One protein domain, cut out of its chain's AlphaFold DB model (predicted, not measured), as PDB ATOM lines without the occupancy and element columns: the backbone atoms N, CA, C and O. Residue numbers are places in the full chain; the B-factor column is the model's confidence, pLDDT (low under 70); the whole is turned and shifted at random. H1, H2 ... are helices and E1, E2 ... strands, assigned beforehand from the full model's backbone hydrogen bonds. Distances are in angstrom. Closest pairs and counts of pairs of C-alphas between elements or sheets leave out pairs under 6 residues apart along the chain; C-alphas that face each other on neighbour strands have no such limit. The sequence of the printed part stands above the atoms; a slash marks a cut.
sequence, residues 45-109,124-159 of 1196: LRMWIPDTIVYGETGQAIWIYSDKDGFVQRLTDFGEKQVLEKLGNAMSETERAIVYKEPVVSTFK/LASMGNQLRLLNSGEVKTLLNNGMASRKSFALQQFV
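AT A GLANCE: This is residues 45 to 109 and 124 to 159 of the 1196 residues of an uncharacterized protein of Globisporangium ultimum (strain ATCC 200006 / CBS 805.95 / DAOM BR144) (UniProt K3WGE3). A strongly twisted sheet of six antiparallel strands has two short helices packed together on it: H2 lies over one face, and H1, beside H2, only grazes the sheet. The long strands E4 and E5 run on past E6 as a two-stranded ribbon, residues 103 to 107 and 124 to 129, which makes one end of the longest axis. The printed part has 101 residues with six named strands and two named helices, in the order E1 E2 E3 H1 E4 E5 H2 E6; the sheet runs E3 E2 E1 E6 E4 E5, and the class is mixed, helices and strands. The whole is compact, with a radius of gyration of the C-alphas of 14.1 A and spans of 45 by 33 by 24 A.

HOW THE PARTS SIT: The sheet runs from edge strand E3, residues 72 to 75, through E2, residues 61 to 66, E1, residues 52 to 55, E6, residues 153 to 157, and E4, residues 98 to 107, to edge strand E5, residues 124 to 134. E1, E2 and E3 form a meander, each strand the antiparallel neighbour of the one before, and its two hairpins are E1 with E2 and E2 with E3. Within hydrogen-bond range are N 73 and O 65 at 2.8 A for E3 and E2, N 54 and O 62 at 2.8 A for E2 and E1, and N 53 and O 155 at 2.8 A for E1 and E6. Also within hydrogen-bond range are N 99 and O 156 at 2.7 A for E6 and E4, and N 100 and O 132 at 2.8 A for E4 and E5. H2, residues 136 to 146, is on the sheet at a height of 9.7 A; it lies over E4 and, only just, not over E5, with 4 and 2 of its 11 C-alphas falling on them. It runs along the strands, at 24 degrees to E4 on the local plane. E5, H2 and E6 form a split strand-helix-strand unit, two strands running the same way with E4 between them, and its crossover is right-handed. H1, residues 80 to 87, only grazes the sheet, with residues 83 to 87. H1 and H2 touch, their closest C-alphas being those of Glu 80 and Leu 143, 6.8 A apart; they run opposite ways at a steep tilt of 36 degrees, only just past shallow. In H1 and H2 every O i to N i+4 pair is within hydrogen-bond range.

IN THESE COORDINATES: E1 begins at C-alpha 52, (-33.687, 8.500, 6.937). E4 is 27.4 A long, E5 27.2 A, E2 16.9 A and H2 14.6 A. E6 ends at C-alpha 157, (-33.263, 8.241, 0.374).

THE WHOLE: The C-alphas farthest apart are those of Met 91 and Lys 109, at 46.1 A. Residues 110 to 123 are not printed, and C-alphas 109 and 124 are 9.6 A apart across this cut. Of the links that are printed whole, none is long. Mean pLDDT of the printed part is 77.1; it is under 70 at residues 57 to 59, 88 to 94, 105 to 109, 124 to 128 and 145 to 151.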
ATOM      1  N   LEU A  45     -41.543  20.542  14.213       90.44
ATOM      2  CA  LEU A  45     -40.499  21.087  13.348       90.44
ATOM      3  C   LEU A  45     -40.929  20.965  11.880       90.44
ATOM      4  O   LEU A  45     -41.001  19.858  11.356       90.44
ATOM      5  N   ARG A  46     -41.192  22.096  11.212       91.31
ATOM      6  CA  ARG A  46     -41.525  22.131   9.778       91.31
ATOM      7  C   ARG A  46     -40.279  22.370   8.917       91.31
ATOM      8  O   ARG A  46     -39.767  23.492   8.871       91.31
ATOM      9  N   MET A  47     -39.794  21.315   8.269       92.25
ATOM     10  CA  MET A  47     -38.772  21.311   7.218       92.25
ATOM     11  C   MET A  47     -38.737  19.951   6.508       92.25
ATOM     12  O   MET A  47     -39.138  18.940   7.081       92.25
ATOM     13  N   TRP A  48     -38.191  19.935   5.293       93.88
ATOM     14  CA  TRP A  48     -38.018  18.720   4.504       93.88
ATOM     15  C   TRP A  48     -36.726  17.982   4.871       93.88
ATOM     16  O   TRP A  48     -35.628  18.539   4.774       93.88
ATOM     17  N   ILE A  49     -36.862  16.722   5.276       93.12
ATOM     18  CA  ILE A  49     -35.786  15.750   5.477       93.12
ATOM     19  C   ILE A  49     -36.147  14.482   4.679       93.12
ATOM     20  O   ILE A  49     -37.288  14.026   4.778       93.12
ATOM     21  N   PRO A  50     -35.234  13.931   3.856       92.75
ATOM     22  CA  PRO A  50     -35.503  12.691   3.132       92.75
ATOM     23  C   PRO A  50     -35.655  11.532   4.119       92.75
ATOM     24  O   PRO A  50     -35.034  11.558   5.186       92.75
ATOM     25  N   ASP A  51     -36.421  10.505   3.750       92.62
ATOM     26  CA  ASP A  51     -36.582   9.289   4.551       92.62
ATOM     27  C   ASP A  51     -35.219   8.746   4.994       92.62
ATOM     28  O   ASP A  51     -34.378   8.370   4.175       92.62
ATOM     29  N   THR A  52     -34.976   8.790   6.306       93.00
ATOM     30  CA  THR A  52     -33.687   8.500   6.937       93.00
ATOM     31  C   THR A  52     -33.898   7.555   8.109       93.00
ATOM     32  O   THR A  52     -34.388   7.962   9.162       93.00
ATOM     33  N   ILE A  53     -33.482   6.303   7.951       91.56
ATOM     34  CA  ILE A  53     -33.487   5.297   9.011       91.56
ATOM     35  C   ILE A  53     -32.095   5.230   9.626       91.56
ATOM     36  O   ILE A  53     -31.114   5.031   8.913       91.56
ATOM     37  N   VAL A  54     -32.006   5.392  10.943       89.31
ATOM     38  CA  VAL A  54     -30.768   5.313  11.725       89.31
ATOM     39  C   VAL A  54     -30.824   4.072  12.608       89.31
ATOM     40  O   VAL A  54     -31.672   3.990  13.492       89.31
ATOM     41  N   TYR A  55     -29.914   3.129  12.382       85.19
ATOM     42  CA  TYR A  55     -29.713   1.944  13.213       85.19
ATOM     43  C   TYR A  55     -28.642   2.260  14.263       85.19
ATOM     44  O   TYR A  55     -27.558   2.732  13.911       85.19
ATOM     45  N   GLY A  56     -28.962   2.060  15.545       74.88
ATOM     46  CA  GLY A  56     -28.053   2.312  16.666       74.88
ATOM     47  C   GLY A  56     -27.379   1.049  17.212       74.88
ATOM     48  O   GLY A  56     -27.801  -0.072  16.944       74.88
ATOM     49  N   GLU A  57     -26.358   1.233  18.051       63.91
ATOM     50  CA  GLU A  57     -25.582   0.144  18.683       63.91
ATOM     51  C   GLU A  57     -26.431  -0.792  19.565       63.91
ATOM     52  O   GLU A  57     -26.054  -1.938  19.802       63.91
ATOM     53  N   THR A  58     -27.592  -0.316  20.026       64.81
ATOM     54  CA  THR A  58     -28.589  -1.074  20.800       64.81
ATOM     55  C   THR A  58     -29.536  -1.915  19.935       64.81
ATOM     56  O   THR A  58     -30.482  -2.488  20.465       64.81
ATOM     57  N   GLY A  59     -29.349  -1.957  18.612       59.81
ATOM     58  CA  GLY A  59     -30.223  -2.663  17.664       59.81
ATOM     59  C   GLY A  59     -31.531  -1.934  17.334       59.81
ATOM     60  O   GLY A  59     -32.081  -2.135  16.256       59.81
ATOM     61  N   GLN A  60     -32.004  -1.034  18.203       70.19
ATOM     62  CA  GLN A  60     -33.169  -0.195  17.914       70.19
ATOM     63  C   GLN A  60     -32.891   0.759  16.745       70.19
ATOM     64  O   GLN A  60     -31.881   1.473  16.717       70.19
ATOM     65  N   ALA A  61     -33.827   0.792  15.799       82.12
ATOM     66  CA  ALA A  61     -33.790   1.659  14.635       82.12
ATOM     67  C   ALA A  61     -34.765   2.838  14.800       82.12
ATOM     68  O   ALA A  61     -35.813   2.729  15.433       82.12
ATOM     69  N   ILE A  62     -34.416   3.998  14.242       88.88
ATOM     70  CA  ILE A  62     -35.254   5.201  14.270       88.88
ATOM     71  C   ILE A  62     -35.389   5.738  12.853       88.88
ATOM     72  O   ILE A  62     -34.405   6.153  12.242       88.88
ATOM     73  N   TRP A  63     -36.619   5.787  12.353       91.94
ATOM     74  CA  TRP A  63     -36.963   6.393  11.074       91.94
ATOM     75  C   TRP A  63     -37.363   7.850  11.297       91.94
ATOM     76  O   TRP A  63     -38.247   8.155  12.099       91.94
ATOM     77  N   ILE A  64     -36.698   8.757  10.588       91.94
ATOM     78  CA  ILE A  64     -36.990  10.188  10.553       91.94
ATOM     79  C   ILE A  64     -37.310  10.552   9.103       91.94
ATOM     80  O   ILE A  64     -36.524  10.257   8.205       91.94
ATOM     81  N   TYR A  65     -38.466  11.162   8.873       92.69
ATOM     82  CA  TYR A  65     -38.965  11.508   7.539       92.69
ATOM     83  C   TYR A  65     -39.824  12.776   7.602       92.69
ATOM     84  O   TYR A  65     -40.167  13.241   8.692       92.69
ATOM     85  N   SER A  66     -40.174  13.342   6.448       92.69
ATOM     86  CA  SER A  66     -41.171  14.414   6.355       92.69
ATOM     87  C   SER A  66     -42.521  13.877   5.894       92.69
ATOM     88  O   SER A  66     -42.593  13.111   4.936       92.69
ATOM     89  N   ASP A  67     -43.600  14.316   6.539       90.12
ATOM     90  CA  ASP A  67     -44.948  14.124   6.000       90.12
ATOM     91  C   ASP A  67     -45.235  15.046   4.798       90.12
ATOM     92  O   ASP A  67     -44.414  15.877   4.404       90.12
ATOM     93  N   LYS A  68     -46.425  14.893   4.203       87.88
ATOM     94  CA  LYS A  68     -46.862  15.632   3.005       87.88
ATOM     95  C   LYS A  68     -46.930  17.152   3.206       87.88
ATOM     96  O   LYS A  68     -46.866  17.888   2.226       87.88
ATOM     97  N   ASP A  69     -47.029  17.620   4.449       88.75
ATOM     98  CA  ASP A  69     -47.102  19.039   4.808       88.75
ATOM     99  C   ASP A  69     -45.722  19.629   5.162       88.75
ATOM    100  O   ASP A  69     -45.577  20.846   5.368       88.75
ATOM    101  N   GLY A  70     -44.692  18.778   5.200       87.00
ATOM    102  CA  GLY A  70     -43.309  19.126   5.494       87.00
ATOM    103  C   GLY A  70     -42.996  19.206   6.988       87.00
ATOM    104  O   GLY A  70     -42.084  19.947   7.361       87.00
ATOM    105  N   PHE A  71     -43.732  18.511   7.862       91.06
ATOM    106  CA  PHE A  71     -43.336  18.340   9.264       91.06
ATOM    107  C   PHE A  71     -42.466  17.095   9.444       91.06
ATOM    108  O   PHE A  71     -42.696  16.054   8.833       91.06
ATOM    109  N   VAL A  72     -41.443  17.215  10.293       91.19
ATOM    110  CA  VAL A  72     -40.518  16.122  10.610       91.19
ATOM    111  C   VAL A  72     -41.178  15.161  11.596       91.19
ATOM    112  O   VAL A  72     -41.425  15.520  12.749       91.19
ATOM    113  N   GLN A  73     -41.414  13.939  11.134       90.19
ATOM    114  CA  GLN A  73     -41.975  12.831  11.896       90.19
ATOM    115  C   GLN A  73     -40.876  11.885  12.402       90.19
ATOM    116  O   GLN A  73     -39.745  11.884  11.907       90.19
ATOM    117  N   ARG A  74     -41.216  11.071  13.406       88.81
ATOM    118  CA  ARG A  74     -40.367  10.001  13.946       88.81
ATOM    119  C   ARG A  74     -41.195   8.732  14.118       88.81
ATOM    120  O   ARG A  74     -42.236   8.783  14.763       88.81
ATOM    121  N   LEU A  75     -40.675   7.610  13.630       88.50
ATOM    122  CA  LEU A  75     -41.197   6.266  13.868       88.50
ATOM    123  C   LEU A  75     -40.077   5.382  14.449       88.50
ATOM    124  O   LEU A  75     -38.909   5.533  14.081       88.50
ATOM    125  N   THR A  76     -40.417   4.505  15.389       85.19
ATOM    126  CA  THR A  76     -39.504   3.506  15.987       85.19
ATOM    127  C   THR A  76     -39.878   2.077  15.620       85.19
ATOM    128  O   THR A  76     -39.005   1.219  15.574       85.19
ATOM    129  N   ASP A  77     -41.151   1.847  15.304       82.81
ATOM    130  CA  ASP A  77     -41.726   0.510  15.216       82.81
ATOM    131  C   ASP A  77     -42.109   0.265  13.750       82.81
ATOM    132  O   ASP A  77     -43.089   0.817  13.244       82.81
ATOM    133  N   PHE A  78     -41.264  -0.471  13.026       86.31
ATOM    134  CA  PHE A  78     -41.417  -0.737  11.593       86.31
ATOM    135  C   PHE A  78     -40.694  -2.022  11.178       86.31
ATOM    136  O   PHE A  78     -39.657  -2.373  11.737       86.31
ATOM    137  N   GLY A  79     -41.235  -2.720  10.178       81.38
ATOM    138  CA  GLY A  79     -40.677  -3.977   9.662       81.38
ATOM    139  C   GLY A  79     -39.851  -3.803   8.384       81.38
ATOM    140  O   GLY A  79     -40.079  -2.876   7.609       81.38
ATOM    141  N   GLU A  80     -38.944  -4.745   8.102       81.56
ATOM    142  CA  GLU A  80     -38.076  -4.737   6.905       81.56
ATOM    143  C   GLU A  80     -38.857  -4.565   5.590       81.56
ATOM    144  O   GLU A  80     -38.432  -3.831   4.698       81.56
ATOM    145  N   LYS A  81     -40.045  -5.178   5.494       80.25
ATOM    146  CA  LYS A  81     -40.959  -5.019   4.353       80.25
ATOM    147  C   LYS A  81     -41.333  -3.550   4.110       80.25
ATOM    148  O   LYS A  81     -41.243  -3.092   2.977       80.25
ATOM    149  N   GLN A  82     -41.666  -2.799   5.161       82.75
ATOM    150  CA  GLN A  82     -42.017  -1.376   5.058       82.75
ATOM    151  C   GLN A  82     -40.806  -0.529   4.645       82.75
ATOM    152  O   GLN A  82     -40.955   0.435   3.896       82.75
ATOM    153  N   VAL A  83     -39.597  -0.901   5.088       84.19
ATOM    154  CA  VAL A  83     -38.344  -0.257   4.657       84.19
ATOM    155  C   VAL A  83     -38.129  -0.444   3.154       84.19
ATOM    156  O   VAL A  83     -37.836   0.524   2.451       84.19
ATOM    157  N   LEU A  84     -38.317  -1.665   2.647       82.06
ATOM    158  CA  LEU A  84     -38.180  -1.978   1.222       82.06
ATOM    159  C   LEU A  84     -39.277  -1.321   0.367       82.06
ATOM    160  O   LEU A  84     -38.962  -0.810  -0.701       82.06
ATOM    161  N   GLU A  85     -40.519  -1.254   0.853       80.44
ATOM    162  CA  GLU A  85     -41.647  -0.573   0.187       80.44
ATOM    163  C   GLU A  85     -41.502   0.959   0.113       80.44
ATOM    164  O   GLU A  85     -42.164   1.598  -0.704       80.44
ATOM    165  N   LYS A  86     -40.668   1.567   0.970       79.75
ATOM    166  CA  LYS A  86     -40.495   3.030   1.057       79.75
ATOM    167  C   LYS A  86     -39.181   3.555   0.495       79.75
ATOM    168  O   LYS A  86     -39.174   4.633  -0.091       79.75
ATOM    169  N   LEU A  87     -38.076   2.843   0.719       77.69
ATOM    170  CA  LEU A  87     -36.752   3.239   0.230       77.69
ATOM    171  C   LEU A  87     -36.380   2.545  -1.086       77.69
ATOM    172  O   LEU A  87     -35.615   3.109  -1.865       77.69
ATOM    173  N   GLY A  88     -36.884   1.332  -1.327       64.50
ATOM    174  CA  GLY A  88     -36.631   0.586  -2.558       64.50
ATOM    175  C   GLY A  88     -37.530   1.046  -3.704       64.50
ATOM    176  O   GLY A  88     -38.704   1.350  -3.507       64.50
ATOM    177  N   ASN A  89     -36.996   1.044  -4.927       65.31
ATOM    178  CA  ASN A  89     -37.829   1.113  -6.123       65.31
ATOM    179  C   ASN A  89     -38.245  -0.315  -6.518       65.31
ATOM    180  O   ASN A  89     -37.393  -1.133  -6.869       65.31
ATOM    181  N   ALA A  90     -39.548  -0.607  -6.462       55.16
ATOM    182  CA  ALA A  90     -40.119  -1.891  -6.875       55.16
ATOM    183  C   ALA A  90     -40.187  -2.064  -8.408       55.16
ATOM    184  O   ALA A  90     -40.276  -3.185  -8.894       55.16
ATOM    185  N   MET A  91     -40.119  -0.965  -9.170       52.97
ATOM    186  CA  MET A  91     -40.135  -0.968 -10.640       52.97
ATOM    187  C   MET A  91     -38.727  -1.065 -11.254       52.97
ATOM    188  O   MET A  91     -38.601  -1.208 -12.467       52.97
ATOM    189  N   SER A  92     -37.666  -0.953 -10.445       58.81
ATOM    190  CA  SER A  92     -36.275  -1.025 -10.905       58.81
ATOM    191  C   SER A  92     -35.333  -1.454  -9.776       58.81
ATOM    192  O   SER A  92     -34.800  -0.627  -9.036       58.81
ATOM    193  N   GLU A  93     -35.083  -2.761  -9.649       60.88
ATOM    194  CA  GLU A  93     -34.146  -3.293  -8.643       60.88
ATOM    195  C   GLU A  93     -32.687  -2.860  -8.871       60.88
ATOM    196  O   GLU A  93     -31.868  -2.954  -7.956       60.88
ATOM    197  N   THR A  94     -32.348  -2.373 -10.070       61.19
ATOM    198  CA  THR A  94     -31.004  -1.897 -10.428       61.19
ATOM    199  C   THR A  94     -30.785  -0.413 -10.125       61.19
ATOM    200  O   THR A  94     -29.633   0.031 -10.096       61.19
ATOM    201  N   GLU A  95     -31.843   0.362  -9.861       74.88
ATOM    202  CA  GLU A  95     -31.724   1.791  -9.572       74.88
ATOM    203  C   GLU A  95     -31.109   2.038  -8.187       74.88
ATOM    204  O   GLU A  95     -31.586   1.569  -7.154       74.88
ATOM    205  N   ARG A  96     -30.033   2.828  -8.160       71.81
ATOM    206  CA  ARG A  96     -29.290   3.162  -6.941       71.81
ATOM    207  C   ARG A  96     -29.895   4.368  -6.216       71.81
ATOM    208  O   ARG A  96     -29.325   5.458  -6.213       71.81
ATOM    209  N   ALA A  97     -31.063   4.160  -5.614       79.38
ATOM    210  CA  ALA A  97     -31.862   5.202  -4.965       79.38
ATOM    211  C   ALA A  97     -31.535   5.456  -3.474       79.38
ATOM    212  O   ALA A  97     -32.111   6.367  -2.875       79.38
ATOM    213  N   ILE A  98     -30.638   4.681  -2.843       86.94
ATOM    214  CA  ILE A  98     -30.463   4.689  -1.376       86.94
ATOM    215  C   ILE A  98     -29.014   5.018  -0.984       86.94
ATOM    216  O   ILE A  98     -28.070   4.346  -1.385       86.94
ATOM    217  N   VAL A  99     -28.819   6.035  -0.146       87.06
ATOM    218  CA  VAL A  99     -27.526   6.418   0.438       87.06
ATOM    219  C   VAL A  99     -27.318   5.697   1.769       87.06
ATOM    220  O   VAL A  99     -27.880   6.077   2.796       87.06
ATOM    221  N   TYR A 100     -26.446   4.695   1.771       87.75
ATOM    222  CA  TYR A 100     -25.897   4.102   2.986       87.75
ATOM    223  C   TYR A 100     -24.805   5.004   3.572       87.75
ATOM    224  O   TYR A 100     -23.900   5.445   2.856       87.75
ATOM    225  N   LYS A 101     -24.883   5.264   4.879       87.56
ATOM    226  CA  LYS A 101     -23.959   6.103   5.650       87.56
ATOM    227  C   LYS A 101     -23.454   5.322   6.866       87.56
ATOM    228  O   LYS A 101     -24.167   5.209   7.860       87.56
ATOM    229  N   GLU A 102     -22.224   4.828   6.815       84.25
ATOM    230  CA  GLU A 102     -21.544   4.247   7.981       84.25
ATOM    231  C   GLU A 102     -20.640   5.321   8.609       84.25
ATOM    232  O   GLU A 102     -19.851   5.932   7.885       84.25
ATOM    233  N   PRO A 103     -20.765   5.642   9.909       75.88
ATOM    234  CA  PRO A 103     -19.942   6.664  10.541       75.88
ATOM    235  C   PRO A 103     -18.493   6.174  10.626       75.88
ATOM    236  O   PRO A 103     -18.196   5.203  11.322       75.88
ATOM    237  N   VAL A 104     -17.567   6.870   9.960       71.06
ATOM    238  CA  VAL A 104     -16.131   6.583  10.084       71.06
ATOM    239  C   VAL A 104     -15.655   7.215  11.382       71.06
ATOM    240  O   VAL A 104     -15.117   8.324  11.419       71.06
ATOM    241  N   VAL A 105     -15.907   6.501  12.475       61.38
ATOM    242  CA  VAL A 105     -15.296   6.779  13.768       61.38
ATOM    243  C   VAL A 105     -13.832   6.386  13.662       61.38
ATOM    244  O   VAL A 105     -13.467   5.223  13.828       61.38
ATOM    245  N   SER A 106     -12.978   7.371  13.405       49.34
ATOM    246  CA  SER A 106     -11.579   7.212  13.742       49.34
ATOM    247  C   SER A 106     -11.453   7.458  15.234       49.34
ATOM    248  O   SER A 106     -11.600   8.580  15.729       49.34
ATOM    249  N   THR A 107     -11.156   6.398  15.980       40.09
ATOM    250  CA  THR A 107     -10.388   6.602  17.200       40.09
ATOM    251  C   THR A 107      -9.112   7.319  16.780       40.09
ATOM    252  O   THR A 107      -8.316   6.732  16.039       40.09
ATOM    253  N   PHE A 108      -8.873   8.536  17.275       39.09
ATOM    254  CA  PHE A 108      -7.505   9.031  17.354       39.09
ATOM    255  C   PHE A 108      -6.746   8.098  18.304       39.09
ATOM    256  O   PHE A 108      -6.601   8.358  19.495       39.09
ATOM    257  N   LYS A 109      -6.227   6.998  17.749       38.16
ATOM    258  CA  LYS A 109      -4.966   6.437  18.205       38.16
ATOM    259  C   LYS A 109      -3.974   7.565  17.966       38.16
ATOM    260  O   LYS A 109      -3.553   7.775  16.829       38.16
ATOM    261  N   LEU A 124     -13.246  10.773  20.197       39.53
ATOM    262  CA  LEU A 124     -13.746  10.217  18.938       39.53
ATOM    263  C   LEU A 124     -13.743  11.303  17.856       39.53
ATOM    264  O   LEU A 124     -14.557  12.229  17.884       39.53
ATOM    265  N   ALA A 125     -12.873  11.152  16.860       41.69
ATOM    266  CA  ALA A 125     -12.913  11.959  15.656       41.69
ATOM    267  C   ALA A 125     -13.745  11.235  14.598       41.69
ATOM    268  O   ALA A 125     -13.277  10.326  13.909       41.69
ATOM    269  N   SER A 126     -14.994  11.670  14.429       50.78
ATOM    270  CA  SER A 126     -15.724  11.352  13.203       50.78
ATOM    271  C   SER A 126     -14.954  11.950  12.024       50.78
ATOM    272  O   SER A 126     -14.920  13.167  11.849       50.78
ATOM    273  N   MET A 127     -14.372  11.094  11.184       56.06
ATOM    274  CA  MET A 127     -13.786  11.486   9.895       56.06
ATOM    275  C   MET A 127     -14.874  11.705   8.823       56.06
ATOM    276  O   MET A 127     -14.588  11.755   7.628       56.06
ATOM    277  N   GLY A 128     -16.136  11.841   9.241       63.75
ATOM    278  CA  GLY A 128     -17.315  11.843   8.388       63.75
ATOM    279  C   GLY A 128     -17.972  10.466   8.316       63.75
ATOM    280  O   GLY A 128     -17.865   9.657   9.235       63.75
ATOM    281  N   ASN A 129     -18.670  10.220   7.207       72.06
ATOM    282  CA  ASN A 129     -19.365   8.964   6.944       72.06
ATOM    283  C   ASN A 129     -18.795   8.338   5.670       72.06
ATOM    284  O   ASN A 129     -18.618   9.040   4.673       72.06
ATOM    285  N   GLN A 130     -18.586   7.027   5.678       76.81
ATOM    286  CA  GLN A 130     -18.366   6.247   4.474       76.81
ATOM    287  C   GLN A 130     -19.709   6.134   3.758       76.81
ATOM    288  O   GLN A 130     -20.691   5.635   4.313       76.81
ATOM    289  N   LEU A 131     -19.757   6.663   2.538       80.44
ATOM    290  CA  LEU A 131     -20.960   6.695   1.719       80.44
ATOM    291  C   LEU A 131     -20.924   5.550   0.707       80.44
ATOM    292  O   LEU A 131     -19.929   5.374   0.004       80.44
ATOM    293  N   ARG A 132     -22.024   4.806   0.600       81.94
ATOM    294  CA  ARG A 132     -22.291   3.888  -0.517       81.94
ATOM    295  C   ARG A 132     -23.664   4.216  -1.093       81.94
ATOM    296  O   ARG A 132     -24.575   4.539  -0.336       81.94
ATOM    297  N   LEU A 133     -23.805   4.149  -2.412       81.62
ATOM    298  CA  LEU A 133     -25.092   4.309  -3.084       81.62
ATOM    299  C   LEU A 133     -25.582   2.916  -3.492       81.62
ATOM    300  O   LEU A 133     -24.951   2.273  -4.330       81.62
ATOM    301  N   LEU A 134     -26.641   2.454  -2.836       83.44
ATOM    302  CA  LEU A 134     -27.182   1.102  -2.918       83.44
ATOM    303  C   LEU A 134     -28.472   1.066  -3.745       83.44
ATOM    304  O   LEU A 134     -29.221   2.048  -3.787       83.44
ATOM    305  N   ASN A 135     -28.738  -0.084  -4.358       85.38
ATOM    306  CA  ASN A 135     -30.016  -0.429  -4.978       85.38
ATOM    307  C   ASN A 135     -30.929  -1.248  -4.036       85.38
ATOM    308  O   ASN A 135     -30.542  -1.603  -2.917       85.38
ATOM    309  N   SER A 136     -32.152  -1.549  -4.488       82.31
ATOM    310  CA  SER A 136     -33.163  -2.284  -3.709       82.31
ATOM    311  C   SER A 136     -32.674  -3.669  -3.244       82.31
ATOM    312  O   SER A 136     -32.892  -4.048  -2.091       82.31
ATOM    313  N   GLY A 137     -31.972  -4.414  -4.107       81.69
ATOM    314  CA  GLY A 137     -31.456  -5.756  -3.800       81.69
ATOM    315  C   GLY A 137     -30.269  -5.752  -2.829       81.69
ATOM    316  O   GLY A 137     -30.200  -6.585  -1.922       81.69
ATOM    317  N   GLU A 138     -29.370  -4.774  -2.958       85.38
ATOM    318  CA  GLU A 138     -28.269  -4.526  -2.019       85.38
ATOM    319  C   GLU A 138     -28.814  -4.185  -0.620       85.38
ATOM    320  O   GLU A 138     -28.283  -4.678   0.376       85.38
ATOM    321  N   VAL A 139     -29.906  -3.413  -0.522       84.25
ATOM    322  CA  VAL A 139     -30.554  -3.104   0.768       84.25
ATOM    323  C   VAL A 139     -31.323  -4.292   1.343       84.25
ATOM    324  O   VAL A 139     -31.178  -4.557   2.531       84.25
ATOM    325  N   LYS A 140     -32.050  -5.072   0.534       83.06
ATOM    326  CA  LYS A 140     -32.668  -6.336   0.984       83.06
ATOM    327  C   LYS A 140     -31.619  -7.298   1.555       83.06
ATOM    328  O   LYS A 140     -31.785  -7.833   2.642       83.06
ATOM    329  N   THR A 141     -30.482  -7.432   0.874       83.19
ATOM    330  CA  THR A 141     -29.339  -8.225   1.356       83.19
ATOM    331  C   THR A 141     -28.734  -7.646   2.642       83.19
ATOM    332  O   THR A 141     -28.289  -8.400   3.506       83.19
ATOM    333  N   LEU A 142     -28.720  -6.320   2.797       83.94
ATOM    334  CA  LEU A 142     -28.200  -5.640   3.984       83.94
ATOM    335  C   LEU A 142     -29.127  -5.751   5.201       83.94
ATOM    336  O   LEU A 142     -28.609  -5.834   6.307       83.94
ATOM    337  N   LEU A 143     -30.451  -5.775   5.025       81.00
ATOM    338  CA  LEU A 143     -31.409  -5.983   6.119       81.00
ATOM    339  C   LEU A 143     -31.323  -7.425   6.638       81.00
ATOM    340  O   LEU A 143     -30.924  -7.627   7.785       81.00
ATOM    341  N   ASN A 144     -31.493  -8.411   5.745       76.50
ATOM    342  CA  ASN A 144     -31.425  -9.844   6.062       76.50
ATOM    343  C   ASN A 144     -30.143 -10.257   6.821       76.50
ATOM    344  O   ASN A 144     -30.176 -11.159   7.651       76.50
ATOM    345  N   ASN A 145     -29.000  -9.624   6.521       67.94
ATOM    346  CA  ASN A 145     -27.720  -9.874   7.202       67.94
ATOM    347  C   ASN A 145     -27.417  -8.868   8.332       67.94
ATOM    348  O   ASN A 145     -26.497  -9.075   9.125       67.94
ATOM    349  N   GLY A 146     -28.141  -7.749   8.389       56.84
ATOM    350  CA  GLY A 146     -27.806  -6.575   9.191       56.84
ATOM    351  C   GLY A 146     -28.092  -6.749  10.675       56.84
ATOM    352  O   GLY A 146     -27.267  -6.338  11.491       56.84
ATOM    353  N   MET A 147     -29.194  -7.425  11.022       52.62
ATOM    354  CA  MET A 147     -29.585  -7.682  12.418       52.62
ATOM    355  C   MET A 147     -28.570  -8.540  13.194       52.62
ATOM    356  O   MET A 147     -28.519  -8.479  14.420       52.62
ATOM    357  N   ALA A 148     -27.695  -9.279  12.502       48.00
ATOM    358  CA  ALA A 148     -26.578  -9.999  13.118       48.00
ATOM    359  C   ALA A 148     -25.375  -9.097  13.481       48.00
ATOM    360  O   ALA A 148     -24.437  -9.553  14.137       48.00
ATOM    361  N   SER A 149     -25.361  -7.826  13.057       52.22
ATOM    362  CA  SER A 149     -24.220  -6.917  13.214       52.22
ATOM    363  C   SER A 149     -24.541  -5.720  14.117       52.22
ATOM    364  O   SER A 149     -25.383  -4.885  13.803       52.22
ATOM    365  N   ARG A 150     -23.813  -5.583  15.236       60.88
ATOM    366  CA  ARG A 150     -23.921  -4.441  16.171       60.88
ATOM    367  C   ARG A 150     -23.240  -3.172  15.627       60.88
ATOM    368  O   ARG A 150     -22.365  -2.602  16.273       60.88
ATOM    369  N   LYS A 151     -23.579  -2.764  14.401       69.50
ATOM    370  CA  LYS A 151     -23.016  -1.587  13.727       69.50
ATOM    371  C   LYS A 151     -24.017  -0.436  13.706       69.50
ATOM    372  O   LYS A 151     -25.126  -0.598  13.211       69.50
ATOM    373  N   SER A 152     -23.581   0.752  14.124       81.69
ATOM    374  CA  SER A 152     -24.308   1.990  13.824       81.69
ATOM    375  C   SER A 152     -24.199   2.328  12.336       81.69
ATOM    376  O   SER A 152     -23.090   2.414  11.810       81.69
ATOM    377  N   PHE A 153     -25.318   2.575  11.658       87.94
ATOM    378  CA  PHE A 153     -25.349   3.105  10.287       87.94
ATOM    379  C   PHE A 153     -26.683   3.805  10.002       87.94
ATOM    380  O   PHE A 153     -27.644   3.672  10.756       87.94
ATOM    381  N   ALA A 154     -26.762   4.543   8.895       89.62
ATOM    382  CA  ALA A 154     -28.022   5.088   8.404       89.62
ATOM    383  C   ALA A 154     -28.273   4.744   6.931       89.62
ATOM    384  O   ALA A 154     -27.354   4.767   6.111       89.62
ATOM    385  N   LEU A 155     -29.535   4.476   6.598       91.00
ATOM    386  CA  LEU A 155     -30.059   4.427   5.234       91.00
ATOM    387  C   LEU A 155     -30.835   5.722   4.992       91.00
ATOM    388  O   LEU A 155     -31.729   6.045   5.767       91.00
ATOM    389  N   GLN A 156     -30.498   6.476   3.948       92.06
ATOM    390  CA  GLN A 156     -31.202   7.704   3.573       92.06
ATOM    391  C   GLN A 156     -31.589   7.674   2.094       92.06
ATOM    392  O   GLN A 156     -30.748   7.368   1.254       92.06
ATOM    393  N   GLN A 157     -32.821   8.048   1.759       90.38
ATOM    394  CA  GLN A 157     -33.263   8.241   0.374       90.38
ATOM    395  C   GLN A 157     -32.361   9.249  -0.374       90.38
ATOM    396  O   GLN A 157     -32.027  10.317   0.144       90.38
ATOM    397  N   PHE A 158     -31.951   8.921  -1.602       87.06
ATOM    398  CA  PHE A 158     -31.128   9.801  -2.432       87.06
ATOM    399  C   PHE A 158     -31.946  10.973  -2.998       87.06
ATOM    400  O   PHE A 158     -32.905  10.781  -3.741       87.06
ATOM    401  N   VAL A 159     -31.523  12.206  -2.699       86.94
ATOM    402  CA  VAL A 159     -32.135  13.433  -3.236       86.94
ATOM    403  C   VAL A 159     -31.328  13.925  -4.440       86.94
ATOM    404  O   VAL A 159     -30.207  14.415  -4.281       86.94
TER     405      VAL A 159